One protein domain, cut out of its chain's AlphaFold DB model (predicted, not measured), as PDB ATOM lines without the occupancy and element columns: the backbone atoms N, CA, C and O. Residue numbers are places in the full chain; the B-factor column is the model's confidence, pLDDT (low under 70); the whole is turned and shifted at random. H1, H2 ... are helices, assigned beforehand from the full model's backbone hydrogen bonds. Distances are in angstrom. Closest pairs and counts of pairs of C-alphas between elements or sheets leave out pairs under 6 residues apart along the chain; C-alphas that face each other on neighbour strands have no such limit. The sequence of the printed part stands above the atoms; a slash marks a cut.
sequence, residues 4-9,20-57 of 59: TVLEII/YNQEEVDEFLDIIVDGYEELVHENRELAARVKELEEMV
ATOM      1  N   THR A   4     100.807  80.500 110.730       89.44
ATOM      2  CA  THR A   4     100.494  81.679 109.918       89.44
ATOM      3  C   THR A   4     100.941  82.951 110.628       89.44
ATOM      4  O   THR A   4     101.041  82.982 111.851       89.44
ATOM      5  N   VAL A   5     101.165  84.026 109.871       90.44
ATOM      6  CA  VAL A   5     101.501  85.346 110.434       90.44
ATOM      7  C   VAL A   5     100.452  85.799 111.451       90.44
ATOM      8  O   VAL A   5     100.793  86.230 112.548       90.44
ATOM      9  N   LEU A   6      99.169  85.604 111.127       90.81
ATOM     10  CA  LEU A   6      98.062  85.936 112.021       90.81
ATOM     11  C   LEU A   6      98.159  85.186 113.357       90.81
ATOM     12  O   LEU A   6      97.976  85.785 114.409       90.81
ATOM     13  N   GLU A   7      98.507  83.899 113.330       92.69
ATOM     14  CA  GLU A   7      98.680  83.112 114.555       92.69
ATOM     15  C   GLU A   7      99.861  83.584 115.413       92.69
ATOM     16  O   GLU A   7      99.825  83.378 116.625       92.69
ATOM     17  N   ILE A   8     100.896  84.190 114.816       92.31
ATOM     18  CA  ILE A   8     102.027  84.773 115.555       92.31
ATOM     19  C   ILE A   8     101.571  86.053 116.260       92.31
ATOM     20  O   ILE A   8     101.806  86.195 117.457       92.31
ATOM     21  N   ILE A   9     100.847  86.924 115.553       90.69
ATOM     22  CA  ILE A   9     100.325  88.194 116.083       90.69
ATOM     23  C   ILE A   9      99.292  87.955 117.195       90.69
ATOM     24  O   ILE A   9      99.311  88.606 118.237       90.69
ATOM     25  N   TYR A  20     110.778  85.575 130.314       95.62
ATOM     26  CA  TYR A  20     111.354  86.613 129.467       95.62
ATOM     27  C   TYR A  20     110.617  87.939 129.657       95.62
ATOM     28  O   TYR A  20     109.451  87.955 130.063       95.62
ATOM     29  N   ASN A  21     111.318  89.036 129.383       94.56
ATOM     30  CA  ASN A  21     110.705  90.350 129.309       94.56
ATOM     31  C   ASN A  21     109.697  90.350 128.156       94.56
ATOM     32  O   ASN A  21     110.035  89.951 127.046       94.56
ATOM     33  N   GLN A  22     108.461  90.754 128.438       94.06
ATOM     34  CA  GLN A  22     107.400  90.760 127.443       94.06
ATOM     35  C   GLN A  22     107.718  91.719 126.288       94.06
ATOM     36  O   GLN A  22     107.534  91.331 125.146       94.06
ATOM     37  N   GLU A  23     108.268  92.903 126.572       95.31
ATOM     38  CA  GLU A  23     108.599  93.895 125.536       95.31
ATOM     39  C   GLU A  23     109.664  93.360 124.569       95.31
ATOM     40  O   GLU A  23     109.491  93.429 123.360       95.31
ATOM     41  N   GLU A  24     110.721  92.726 125.087       97.19
ATOM     42  CA  GLU A  24     111.768  92.112 124.251       97.19
ATOM     43  C   GLU A  24     111.235  90.939 123.415       97.19
ATOM     44  O   GLU A  24     111.705  90.689 122.306       97.19
ATOM     45  N   VAL A  25     110.270  90.187 123.956       96.00
ATOM     46  CA  VAL A  25     109.611  89.105 123.217       96.00
ATOM     47  C   VAL A  25     108.741  89.678 122.108       96.00
ATOM     48  O   VAL A  25     108.817  89.175 120.992       96.00
ATOM     49  N   ASP A  26     107.958  90.717 122.389       94.81
ATOM     50  CA  ASP A  26     107.075  91.352 121.412       94.81
ATOM     51  C   ASP A  26     107.896  91.973 120.263       94.81
ATOM     52  O   ASP A  26     107.642  91.658 119.102       94.81
ATOM     53  N   GLU A  27     108.972  92.713 120.565       97.12
ATOM     54  CA  GLU A  27     109.902  93.250 119.552       97.12
ATOM     55  C   GLU A  27     110.511  92.147 118.671       97.12
ATOM     56  O   GLU A  27     110.677  92.306 117.459       97.12
ATOM     57  N   PHE A  28     110.852  91.000 119.262       97.38
ATOM     58  CA  PHE A  28     111.382  89.871 118.504       97.38
ATOM     59  C   PHE A  28     110.313  89.196 117.632       97.38
ATOM     60  O   PHE A  28     110.620  88.733 116.531       97.38
ATOM     61  N   LEU A  29     109.065  89.131 118.103       96.25
ATOM     62  CA  LEU A  29     107.950  88.584 117.334       96.25
ATOM     63  C   LEU A  29     107.592  89.473 116.141       96.25
ATOM     64  O   LEU A  29     107.296  88.916 115.086       96.25
ATOM     65  N   ASP A  30     107.711  90.796 116.258       96.25
ATOM     66  CA  ASP A  30     107.539  91.722 115.129       96.25
ATOM     67  C   ASP A  30     108.554  91.426 114.009       96.25
ATOM     68  O   ASP A  30     108.182  91.253 112.849       96.25
ATOM     69  N   ILE A  31     109.832  91.231 114.360       97.38
ATOM     70  CA  ILE A  31     110.881  90.853 113.393       97.38
ATOM     71  C   ILE A  31     110.568  89.502 112.729       97.38
ATOM     72  O   ILE A  31     110.807  89.311 111.534       97.38
ATOM     73  N   ILE A  32     110.051  88.537 113.500       96.25
ATOM     74  CA  ILE A  32     109.654  87.232 112.962       96.25
ATOM     75  C   ILE A  32     108.482  87.379 111.991       96.25
ATOM     76  O   ILE A  32     108.485  86.706 110.961       96.25
ATOM     77  N   VAL A  33     107.492  88.213 112.312       95.94
ATOM     78  CA  VAL A  33     106.335  88.473 111.451       95.94
ATOM     79  C   VAL A  33     106.798  89.005 110.100       95.94
ATOM     80  O   VAL A  33     106.478  88.384 109.083       95.94
ATOM     81  N   ASP A  34     107.622  90.052 110.096       96.31
ATOM     82  CA  ASP A  34     108.145  90.664 108.870       96.31
ATOM     83  C   ASP A  34     108.906  89.642 108.010       96.31
ATOM     84  O   ASP A  34     108.621  89.463 106.822       96.31
ATOM     85  N   GLY A  35     109.835  88.897 108.618       96.50
ATOM     86  CA  GLY A  35     110.623  87.895 107.896       96.50
ATOM     87  C   GLY A  35     109.784  86.728 107.370       96.50
ATOM     88  O   GLY A  35     110.084  86.150 106.323       96.50
ATOM     89  N   TYR A  36     108.712  86.361 108.072       95.25
ATOM     90  CA  TYR A  36     107.826  85.289 107.633       95.25
ATOM     91  C   TYR A  36     106.901  85.740 106.498       95.25
ATOM     92  O   TYR A  36     106.624  84.949 105.593       95.25
ATOM     93  N   GLU A  37     106.451  86.998 106.502       93.81
ATOM     94  CA  GLU A  37     105.721  87.591 105.377       93.81
ATOM     95  C   GLU A  37     106.564  87.608 104.101       93.81
ATOM     96  O   GLU A  37     106.093  87.146 103.055       93.81
ATOM     97  N   GLU A  38     107.820  88.054 104.198       96.25
ATOM     98  CA  GLU A  38     108.770  88.054 103.081       96.25
ATOM     99  C   GLU A  38     108.984  86.634 102.542       96.25
ATOM    100  O   GLU A  38     108.799  86.382 101.350       96.25
ATOM    101  N   LEU A  39     109.238  85.662 103.422       95.62
ATOM    102  CA  LEU A  39     109.438  84.269 103.023       95.62
ATOM    103  C   LEU A  39     108.208  83.669 102.324       95.62
ATOM    104  O   LEU A  39     108.332  82.914 101.353       95.62
ATOM    105  N   VAL A  40     107.001  83.972 102.809       93.81
ATOM    106  CA  VAL A  40     105.751  83.514 102.183       93.81
ATOM    107  C   VAL A  40     105.566  84.159 100.811       93.81
ATOM    108  O   VAL A  40     105.104  83.486  99.883       93.81
ATOM    109  N   HIS A  41     105.911  85.437 100.671       95.12
ATOM    110  CA  HIS A  41     105.868  86.141  99.397       95.12
ATOM    111  C   HIS A  41     106.844  85.526  98.387       95.12
ATOM    112  O   HIS A  41     106.400  85.064  97.334       95.12
ATOM    113  N   GLU A  42     108.122  85.393  98.745       97.06
ATOM    114  CA  GLU A  42     109.152  84.783  97.896       97.06
ATOM    115  C   GLU A  42     108.779  83.358  97.475       97.06
ATOM    116  O   GLU A  42     108.899  82.984  96.308       97.06
ATOM    117  N   ASN A  43     108.262  82.547  98.402       96.19
ATOM    118  CA  ASN A  43     107.849  81.181  98.092       96.19
ATOM    119  C   ASN A  43     106.713  81.153  97.057       96.19
ATOM    120  O   ASN A  43     106.739  80.343  96.129       96.19
ATOM    121  N   ARG A  44     105.741  82.072  97.154       96.12
ATOM    122  CA  ARG A  44     104.670  82.195  96.152       96.12
ATOM    123  C   ARG A  44     105.219  82.573  94.780       96.12
ATOM    124  O   ARG A  44     104.782  81.987  93.788       96.12
ATOM    125  N   GLU A  45     106.159  83.509  94.716       97.81
ATOM    126  CA  GLU A  45     106.793  83.913  93.457       97.81
ATOM    127  C   GLU A  45     107.600  82.771  92.835       97.81
ATOM    128  O   GLU A  45     107.439  82.458  91.653       97.81
ATOM    129  N   LEU A  46     108.410  82.083  93.641       97.75
ATOM    130  CA  LEU A  46     109.180  80.922  93.204       97.75
ATOM    131  C   LEU A  46     108.267  79.790  92.727       97.75
ATOM    132  O   LEU A  46     108.525  79.205  91.678       97.75
ATOM    133  N   ALA A  47     107.175  79.502  93.438       97.25
ATOM    134  CA  ALA A  47     106.207  78.488  93.032       97.25
ATOM    135  C   ALA A  47     105.520  78.844  91.703       97.25
ATOM    136  O   ALA A  47     105.348  77.973  90.845       97.25
ATOM    137  N   ALA A  48     105.166  80.118  91.498       97.31
ATOM    138  CA  ALA A  48     104.630  80.596  90.225       97.31
ATOM    139  C   ALA A  48     105.659  80.426  89.099       97.31
ATOM    140  O   ALA A  48     105.336  79.879  88.043       97.31
ATOM    141  N   ARG A  49     106.918  80.796  89.353       96.94
ATOM    142  CA  ARG A  49     108.002  80.671  88.378       96.94
ATOM    143  C   ARG A  49     108.306  79.220  88.016       96.94
ATOM    144  O   ARG A  49     108.504  78.912  86.843       96.94
ATOM    145  N   VAL A  50     108.324  78.325  89.002       97.62
ATOM    146  CA  VAL A  50     108.478  76.881  88.779       97.62
ATOM    147  C   VAL A  50     107.351  76.372  87.890       97.62
ATOM    148  O   VAL A  50     107.624  75.697  86.901       97.62
ATOM    149  N   LYS A  51     106.101  76.753  88.173       97.12
ATOM    150  CA  LYS A  51     104.950  76.347  87.361       97.12
ATOM    151  C   LYS A  51     105.063  76.825  85.907       97.12
ATOM    152  O   LYS A  51     104.839  76.031  84.998       97.12
ATOM    153  N   GLU A  52     105.441  78.083  85.680       96.88
ATOM    154  CA  GLU A  52     105.673  78.619  84.329       96.88
ATOM    155  C   GLU A  52     106.739  77.819  83.570       96.88
ATOM    156  O   GLU A  52     106.541  77.429  82.420       96.88
ATOM    157  N   LEU A  53     107.875  77.553  84.221       96.12
ATOM    158  CA  LEU A  53     108.978  76.808  83.620       96.12
ATOM    159  C   LEU A  53     108.589  75.355  83.321       96.12
ATOM    160  O   LEU A  53     108.923  74.838  82.257       96.12
ATOM    161  N   GLU A  54     107.848  74.700  84.216       96.31
ATOM    162  CA  GLU A  54     107.331  73.350  83.984       96.31
ATOM    163  C   GLU A  54     106.384  73.282  82.778       96.31
ATOM    164  O   GLU A  54     106.426  72.310  82.022       96.31
ATOM    165  N   GLU A  55     105.540  74.296  82.576       95.50
ATOM    166  CA  GLU A  55     104.655  74.384  81.409       95.50
ATOM    167  C   GLU A  55     105.440  74.592  80.106       95.50
ATOM    168  O   GLU A  55     105.077  74.016  79.080       95.50
ATOM    169  N   MET A  56     106.541  75.352  80.142       93.00
ATOM    170  CA  MET A  56     107.434  75.525  78.989       93.00
ATOM    171  C   MET A  56     108.182  74.241  78.619       93.00
ATOM    172  O   MET A  56     108.372  73.980  77.437       93.00
ATOM    173  N   VAL A  57     108.604  73.446  79.607       92.50
ATOM    174  CA  VAL A  57     109.345  72.191  79.378       92.50
ATOM    175  C   VAL A  57     108.430  71.056  78.902       92.50
ATOM    176  O   VAL A  57     108.882  70.153  78.204       92.50
TER     177      VAL A  57
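AT A GLANCE: This is residues 4 to 9 and 20 to 57 of the 59 residues of the protein "DivIVA domain protein" of Streptococcus sp. C150 (UniProt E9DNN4). One long helix, H2, makes a rod, and a very short helix, H1, packs on its side with contacts at residues 29 to 37 of H2. Beyond that contact, residues 20 to 25 and 41 to 57 stick out free. The printed part has 44 residues with two named helices, H1 then H2, and no named strand; the class is all helix. It is extended, with a radius of gyration of the C-alphas of 15.9 A and spans of 53 by 14 by 11 A.

HOW THE PARTS SIT: Look first at H2, residues 22 to 57, then at H1, residues 5 to 9. They touch, H2 with residues 29 to 37 alone; the closest C-alphas, of Val 5 and Val 33, are 5.8 A apart. In H1 and H2 every O i to N i+4 pair is within hydrogen-bond range.

IN THESE COORDINATES: Find C-alpha 22 at (107.400, 90.760, 127.443); from there H2 runs 51.6 A to C-alpha 57 at (109.345, 72.191, 79.378). H1 begins at C-alpha 5, at (101.501, 85.346, 110.434), and measures 6.4 A.

THE WHOLE: The C-alphas farthest apart, of Asn 21 and Val 57, are 53.1 A apart. Residues 10 to 19 are not printed; across this cut, C-alphas 9 and 20 are 17.4 A apart, and the link from H1 to H2 runs across it. The mean pLDDT of the printed part is 95.3, and no printed residue is under 70.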